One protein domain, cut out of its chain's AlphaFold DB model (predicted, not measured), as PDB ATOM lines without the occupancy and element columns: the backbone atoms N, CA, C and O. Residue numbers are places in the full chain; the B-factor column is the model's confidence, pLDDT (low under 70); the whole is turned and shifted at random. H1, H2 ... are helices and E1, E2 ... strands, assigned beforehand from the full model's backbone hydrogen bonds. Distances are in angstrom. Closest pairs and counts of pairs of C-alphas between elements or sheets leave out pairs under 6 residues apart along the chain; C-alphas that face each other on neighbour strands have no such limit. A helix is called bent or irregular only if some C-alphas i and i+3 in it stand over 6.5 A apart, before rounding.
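This is residues 2 to 57 of the 153 residues of an uncharacterized protein of Pseudomonas sp. HMWF005 (UniProt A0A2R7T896). A two-stranded hairpin of E1 and E2 at one end and a single helix, H1, at the other are strung out along one long axis, joined by a stretch of six residues and with no common core; after H1 the chain turns back, and residues 51 to 57 stick out as a tail. The loop of the hairpin points away from H1, and its residues 10 to 15 stand free. The printed part has 56 residues with two named strands and one named helix, in the order E1, E2, H1; the sheet has the order E1 - E2 and is antiparallel. The class is mixed, helices and strands, with 25 residues, under half of those printed, in named elements. The whole is extended, with a radius of gyration of the C-alphas of 19.0 A, and elongated, spanning 55 by 29 by 17 A.

Strand E1 is residues 2 to 6, 13.5 A from first to last C-alpha; it begins at C-alpha 2, at (124.422, 140.569, 128.970). Strand E2 is residues 18 to 22, 13.2 A long in the same measure, beginning at C-alpha 18, at (114.542, 135.766, 135.050). Helix H1 is residues 29 to 43, 20.6 A from first to last C-alpha, and ends at C-alpha 43, at (135.367, 158.022, 108.160). Residues 44 to 57 hold no named element.

E1 and E2 are antiparallel neighbours and form a hairpin, with 158 degrees between their N-to-C directions. C-alphas 4 and 20 face each other at 4.3 A, and C-alphas 2 and 22 at 4.4 A. N 5 and O 19 are within hydrogen-bond range at 2.9 A, as are N 3 and O 21 at 3.0 A. E1 and H1 are apart. In H1 every O i to N i+4 pair is within hydrogen-bond range, and the helix is neither bent nor irregular.

The C-alphas of His 11 and Glu 47 are the two farthest apart, at 54.5 A, and the first and last printed C-alphas, of Val 2 and Ala 57, are 31.7 A apart. The link from E1 to E2, with 11 residues, is long; the link from E2 to H1, with 6, is short. Residues 27 to 33, of which 29 to 33 belong to H1, stand free. The body without the stretches that stand free has 36 residues and spans 49 by 15 by 9 A. The printed part has no cut. The mean pLDDT of the printed part is 74.5, and 17 residues are under 70: residue 2, residues 21 to 27, residues 29 to 31 and residues 52 to 57.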
ATOM      1  N   VAL A   2     125.491 141.452 128.475       66.00
ATOM      2  CA  VAL A   2     124.422 140.569 128.970       66.00
ATOM      3  C   VAL A   2     123.263 141.454 129.401       66.00
ATOM      4  O   VAL A   2     123.460 142.343 130.225       66.00
ATOM      5  N   ILE A   3     122.089 141.237 128.815       71.06
ATOM      6  CA  ILE A   3     120.859 141.946 129.176       71.06
ATOM      7  C   ILE A   3     119.964 140.947 129.902       71.06
ATOM      8  O   ILE A   3     119.661 139.885 129.358       71.06
ATOM      9  N   GLY A   4     119.594 141.269 131.139       81.50
ATOM     10  CA  GLY A   4     118.617 140.509 131.914       81.50
ATOM     11  C   GLY A   4     117.238 141.148 131.814       81.50
ATOM     12  O   GLY A   4     117.135 142.374 131.817       81.50
ATOM     13  N   PHE A   5     116.195 140.332 131.738       83.31
ATOM     14  CA  PHE A   5     114.807 140.778 131.797       83.31
ATOM     15  C   PHE A   5     113.957 139.772 132.573       83.31
ATOM     16  O   PHE A   5     114.275 138.580 132.652       83.31
ATOM     17  N   GLU A   6     112.892 140.271 133.193       84.88
ATOM     18  CA  GLU A   6     111.894 139.419 133.834       84.88
ATOM     19  C   GLU A   6     111.046 138.735 132.767       84.88
ATOM     20  O   GLU A   6     110.779 139.296 131.703       84.88
ATOM     21  N   ASN A   7     110.667 137.491 133.038       80.25
ATOM     22  CA  ASN A   7     109.757 136.768 132.172       80.25
ATOM     23  C   ASN A   7     108.413 137.513 132.132       80.25
ATOM     24  O   ASN A   7     107.823 137.724 133.191       80.25
ATOM     25  N   PRO A   8     107.921 137.904 130.944       76.75
ATOM     26  CA  PRO A   8     106.648 138.603 130.828       76.75
ATOM     27  C   PRO A   8     105.432 137.736 131.193       76.75
ATOM     28  O   PRO A   8     104.332 138.267 131.318       76.75
ATOM     29  N   ASP A   9     105.598 136.418 131.354       78.00
ATOM     30  CA  ASP A   9     104.547 135.535 131.858       78.00
ATOM     31  C   ASP A   9     104.323 135.737 133.376       78.00
ATOM     32  O   ASP A   9     105.185 135.370 134.183       78.00
ATOM     33  N   PRO A  10     103.151 136.251 133.804       76.00
ATOM     34  CA  PRO A  10     102.834 136.473 135.216       76.00
ATOM     35  C   PRO A  10     102.674 135.175 136.027       76.00
ATOM     36  O   PRO A  10     102.563 135.229 137.254       76.00
ATOM     37  N   HIS A  11     102.645 134.013 135.370       86.19
ATOM     38  CA  HIS A  11     102.561 132.696 135.998       86.19
ATOM     39  C   HIS A  11     103.867 131.897 135.915       86.19
ATOM     40  O   HIS A  11     103.880 130.709 136.256       86.19
ATOM     41  N   ALA A  12     104.971 132.531 135.508       80.56
ATOM     42  CA  ALA A  12     106.273 131.887 135.452       80.56
ATOM     43  C   ALA A  12     106.685 131.316 136.819       80.56
ATOM     44  O   ALA A  12     106.598 131.978 137.857       80.56
ATOM     45  N   THR A  13     107.176 130.077 136.816       84.88
ATOM     46  CA  THR A  13     107.794 129.459 137.995       84.88
ATOM     47  C   THR A  13     109.017 130.266 138.432       84.88
ATOM     48  O   THR A  13     109.656 130.906 137.599       84.88
ATOM     49  N   GLU A  14     109.377 130.224 139.719       80.38
ATOM     50  CA  GLU A  14     110.513 130.995 140.258       80.38
ATOM     51  C   GLU A  14     111.804 130.777 139.445       80.38
ATOM     52  O   GLU A  14     112.493 131.736 139.098       80.38
ATOM     53  N   ASP A  15     112.033 129.535 139.016       81.06
ATOM     54  CA  ASP A  15     113.176 129.119 138.196       81.06
ATOM     55  C   ASP A  15     113.195 129.734 136.779       81.06
ATOM     56  O   ASP A  15     114.248 129.814 136.154       81.06
ATOM     57  N   ASN A  16     112.044 130.186 136.270       80.31
ATOM     58  CA  ASN A  16     111.863 130.799 134.947       80.31
ATOM     59  C   ASN A  16     111.478 132.282 135.042       80.31
ATOM     60  O   ASN A  16     110.990 132.854 134.067       80.31
ATOM     61  N   ARG A  17     111.651 132.913 136.210       81.19
ATOM     62  CA  ARG A  17     111.264 134.315 136.427       81.19
ATOM     63  C   ARG A  17     112.236 135.304 135.782       81.19
ATOM     64  O   ARG A  17     111.845 136.422 135.460       81.19
ATOM     65  N   HIS A  18     113.488 134.901 135.573       84.25
ATOM     66  CA  HIS A  18     114.542 135.766 135.050       84.25
ATOM     67  C   HIS A  18     115.227 135.116 133.847       84.25
ATOM     68  O   HIS A  18     115.794 134.031 133.959       84.25
ATOM     69  N   PHE A  19     115.221 135.809 132.710       79.75
ATOM     70  CA  PHE A  19     115.975 135.417 131.524       79.75
ATOM     71  C   PHE A  19     117.150 136.361 131.316       79.75
ATOM     72  O   PHE A  19     117.103 137.544 131.651       79.75
ATOM     73  N   SER A  20     118.227 135.829 130.746       75.81
ATOM     74  CA  SER A  20     119.363 136.635 130.320       75.81
ATOM     75  C   SER A  20     119.742 136.272 128.895       75.81
ATOM     76  O   SER A  20     119.842 135.097 128.544       75.81
ATOM     77  N   LEU A  21     119.939 137.296 128.070       65.25
ATOM     78  CA  LEU A  21     120.452 137.144 126.720       65.25
ATOM     79  C   LEU A  21     121.869 137.710 126.667       65.25
ATOM     80  O   LEU A  21     122.108 138.894 126.923       65.25
ATOM     81  N   GLY A  22     122.823 136.836 126.359       61.38
ATOM     82  CA  GLY A  22     124.213 137.205 126.142       61.38
ATOM     83  C   GLY A  22     124.457 137.517 124.674       61.38
ATOM     84  O   GLY A  22     124.457 136.618 123.838       61.38
ATOM     85  N   PHE A  23     124.734 138.778 124.359       57.94
ATOM     86  CA  PHE A  23     125.324 139.138 123.079       57.94
ATOM     87  C   PHE A  23     126.836 138.978 123.189       57.94
ATOM     88  O   PHE A  23     127.486 139.652 124.005       57.94
ATOM     89  N   ASN A  24     127.399 138.126 122.330       52.78
ATOM     90  CA  ASN A  24     128.839 138.027 122.105       52.78
ATOM     91  C   ASN A  24     129.345 139.266 121.348       52.78
ATOM     92  O   ASN A  24     129.930 139.174 120.276       52.78
ATOM     93  N   CYS A  25     129.133 140.453 121.908       54.81
ATOM     94  CA  CYS A  25     130.007 141.583 121.642       54.81
ATOM     95  C   CYS A  25     131.305 141.210 122.362       54.81
ATOM     96  O   CYS A  25     131.344 141.320 123.589       54.81
ATOM     97  N   GLY A  26     132.283 140.626 121.660       56.53
ATOM     98  CA  GLY A  26     133.516 140.123 122.275       56.53
ATOM     99  C   GLY A  26     134.081 141.141 123.268       56.53
ATOM    100  O   GLY A  26     134.405 142.256 122.883       56.53
ATOM    101  N   GLY A  27     134.116 140.807 124.557       60.94
ATOM    102  CA  GLY A  27     134.493 141.771 125.593       60.94
ATOM    103  C   GLY A  27     135.969 142.173 125.501       60.94
ATOM    104  O   GLY A  27     136.818 141.348 125.169       60.94
ATOM    105  N   GLY A  28     136.283 143.431 125.830       73.50
ATOM    106  CA  GLY A  28     137.657 143.940 125.924       73.50
ATOM    107  C   GLY A  28     138.196 144.550 124.626       73.50
ATOM    108  O   GLY A  28     137.476 145.226 123.892       73.50
ATOM    109  N   THR A  29     139.484 144.326 124.351       69.88
ATOM    110  CA  THR A  29     140.226 144.890 123.209       69.88
ATOM    111  C   THR A  29     139.591 144.567 121.861       69.88
ATOM    112  O   THR A  29     139.665 145.387 120.955       69.88
ATOM    113  N   THR A  30     138.921 143.422 121.725       66.62
ATOM    114  CA  THR A  30     138.272 143.001 120.475       66.62
ATOM    115  C   THR A  30     137.037 143.840 120.139       66.62
ATOM    116  O   THR A  30     136.846 144.176 118.976       66.62
ATOM    117  N   ALA A  31     136.222 144.235 121.126       69.56
ATOM    118  CA  ALA A  31     135.109 145.163 120.892       69.56
ATOM    119  C   ALA A  31     135.605 146.566 120.536       69.56
ATOM    120  O   ALA A  31     135.064 147.180 119.622       69.56
ATOM    121  N   MET A  32     136.648 147.054 121.220       72.44
ATOM    122  CA  MET A  32     137.265 148.343 120.887       72.44
ATOM    123  C   MET A  32     137.873 148.312 119.481       72.44
ATOM    124  O   MET A  32     137.645 149.226 118.703       72.44
ATOM    125  N   ALA A  33     138.566 147.228 119.122       75.69
ATOM    126  CA  ALA A  33     139.125 147.038 117.789       75.69
ATOM    127  C   ALA A  33     138.036 146.941 116.712       75.69
ATOM    128  O   ALA A  33     138.191 147.526 115.647       75.69
ATOM    129  N   LEU A  34     136.925 146.245 116.982       77.94
ATOM    130  CA  LEU A  34     135.793 146.175 116.057       77.94
ATOM    131  C   LEU A  34     135.151 147.552 115.860       77.94
ATOM    132  O   LEU A  34     134.884 147.936 114.726       77.94
ATOM    133  N   TRP A  35     134.934 148.299 116.944       81.81
ATOM    134  CA  TRP A  35     134.392 149.655 116.878       81.81
ATOM    135  C   TRP A  35     135.317 150.600 116.101       81.81
ATOM    136  O   TRP A  35     134.859 151.279 115.185       81.81
ATOM    137  N   GLU A  36     136.619 150.584 116.396       83.88
ATOM    138  CA  GLU A  36     137.621 151.390 115.686       83.88
ATOM    139  C   GLU A  36     137.725 151.016 114.205       83.88
ATOM    140  O   GLU A  36     137.878 151.887 113.352       83.88
ATOM    141  N   CYS A  37     137.600 149.729 113.884       82.62
ATOM    142  CA  CYS A  37     137.594 149.228 112.515       82.62
ATOM    143  C   CYS A  37     136.373 149.743 111.734       82.62
ATOM    144  O   CYS A  37     136.525 150.293 110.644       82.62
ATOM    145  N   ILE A  38     135.173 149.648 112.321       80.38
ATOM    146  CA  ILE A  38     133.932 150.173 111.724       80.38
ATOM    147  C   ILE A  38     134.023 151.691 111.535       80.38
ATOM    148  O   ILE A  38     133.695 152.195 110.464       80.38
ATOM    149  N   ARG A  39     134.495 152.427 112.546       87.19
ATOM    150  CA  ARG A  39     134.676 153.880 112.459       87.19
ATOM    151  C   ARG A  39     135.663 154.258 111.356       87.19
ATOM    152  O   ARG A  39     135.347 155.099 110.523       87.19
ATOM    153  N   SER A  40     136.826 153.608 111.316       86.38
ATOM    154  CA  SER A  40     137.871 153.880 110.317       86.38
ATOM    155  C   SER A  40     137.377 153.615 108.892       86.38
ATOM    156  O   SER A  40     137.647 154.414 108.000       86.38
ATOM    157  N   TYR A  41     136.583 152.558 108.688       83.25
ATOM    158  CA  TYR A  41     135.922 152.289 107.408       83.25
ATOM    159  C   TYR A  41     134.975 153.420 106.982       83.25
ATOM    160  O   TYR A  41     134.977 153.830 105.826       83.25
ATOM    161  N   MET A  42     134.154 153.910 107.916       81.31
ATOM    162  CA  MET A  42     133.129 154.921 107.646       81.31
ATOM    163  C   MET A  42     133.707 156.329 107.448       81.31
ATOM    164  O   MET A  42     133.154 157.102 106.671       81.31
ATOM    165  N   GLU A  43     134.780 156.674 108.163       82.69
ATOM    166  CA  GLU A  43     135.367 158.022 108.160       82.69
ATOM    167  C   GLU A  43     136.501 158.199 107.145       82.69
ATOM    168  O   GLU A  43     136.649 159.286 106.589       82.69
ATOM    169  N   ILE A  44     137.312 157.161 106.917       88.31
ATOM    170  CA  ILE A  44     138.489 157.232 106.039       88.31
ATOM    171  C   ILE A  44     138.195 156.498 104.732       88.31
ATOM    172  O   ILE A  44     138.303 157.090 103.663       88.31
ATOM    173  N   GLY A  45     137.769 155.238 104.830       77.81
ATOM    174  CA  GLY A  45     137.517 154.378 103.680       77.81
ATOM    175  C   GLY A  45     137.954 152.927 103.915       77.81
ATOM    176  O   GLY A  45     138.540 152.604 104.956       77.81
ATOM    177  N   PRO A  46     137.670 152.020 102.965       80.75
ATOM    178  CA  PRO A  46     137.999 150.596 103.072       80.75
ATOM    179  C   PRO A  46     139.494 150.311 103.274       80.75
ATOM    180  O   PRO A  46     139.845 149.329 103.917       80.75
ATOM    181  N   GLU A  47     140.377 151.168 102.770       84.81
ATOM    182  CA  GLU A  47     141.833 151.053 102.892       84.81
ATOM    183  C   GLU A  47     142.362 151.253 104.320       84.81
ATOM    184  O   GLU A  47     143.487 150.854 104.618       84.81
ATOM    185  N   ALA A  48     141.569 151.857 105.211       85.06
ATOM    186  CA  ALA A  48     141.932 152.053 106.613       85.06
ATOM    187  C   ALA A  48     141.655 150.818 107.485       85.06
ATOM    188  O   ALA A  48     142.062 150.770 108.649       85.06
ATOM    189  N   VAL A  49     140.958 149.818 106.941       81.31
ATOM    190  CA  VAL A  49     140.667 148.565 107.634       81.31
ATOM    191  C   VAL A  49     141.847 147.605 107.454       81.31
ATOM    192  O   VAL A  49     142.217 147.310 106.319       81.31
ATOM    193  N   PRO A  50     142.450 147.082 108.541       76.75
ATOM    194  CA  PRO A  50     143.511 146.090 108.421       76.75
ATOM    195  C   PRO A  50     142.995 144.822 107.735       76.75
ATOM    196  O   PRO A  50     141.892 144.356 108.030       76.75
ATOM    197  N   ASP A  51     143.827 144.232 106.873       74.31
ATOM    198  CA  ASP A  51     143.496 142.990 106.178       74.31
ATOM    199  C   ASP A  51     143.085 141.897 107.174       74.31
ATOM    200  O   ASP A  51     143.856 141.439 108.027       74.31
ATOM    201  N   SER A  52     141.833 141.465 107.052       63.91
ATOM    202  CA  SER A  52     141.286 140.381 107.850       63.91
ATOM    203  C   SER A  52     141.967 139.066 107.477       63.91
ATOM    204  O   SER A  52     141.757 138.526 106.394       63.91
ATOM    205  N   ARG A  53     142.717 138.476 108.415       54.81
ATOM    206  CA  ARG A  53     143.111 137.055 108.330       54.81
ATOM    207  C   ARG A  53     141.941 136.105 108.604       54.81
ATOM    208  O   ARG A  53     142.037 134.917 108.303       54.81
ATOM    209  N   VAL A  54     140.856 136.598 109.204       51.97
ATOM    210  CA  VAL A  54     139.661 135.799 109.485       51.97
ATOM    211  C   VAL A  54     138.987 135.491 108.150       51.97
ATOM    212  O   VAL A  54     138.546 136.396 107.447       51.97
ATOM    213  N   GLY A  55     138.956 134.210 107.785       52.97
ATOM    214  CA  GLY A  55     138.399 133.735 106.515       52.97
ATOM    215  C   GLY A  55     139.424 133.459 105.411       52.97
ATOM    216  O   GLY A  55     139.055 132.862 104.406       52.97
ATOM    217  N   ILE A  56     140.706 133.797 105.598       59.69
ATOM    218  CA  ILE A  56     141.774 133.447 104.648       59.69
ATOM    219  C   ILE A  56     142.524 132.228 105.195       59.69
ATOM    220  O   ILE A  56     143.645 132.326 105.696       59.69
ATOM    221  N   ALA A  57     141.869 131.066 105.152       63.56
ATOM    222  CA  ALA A  57     142.577 129.804 105.328       63.56
ATOM    223  C   ALA A  57     143.586 129.638 104.172       63.56
ATOM    224  O   ALA A  57     143.283 130.060 103.047       63.56
TER     225      ALA A  57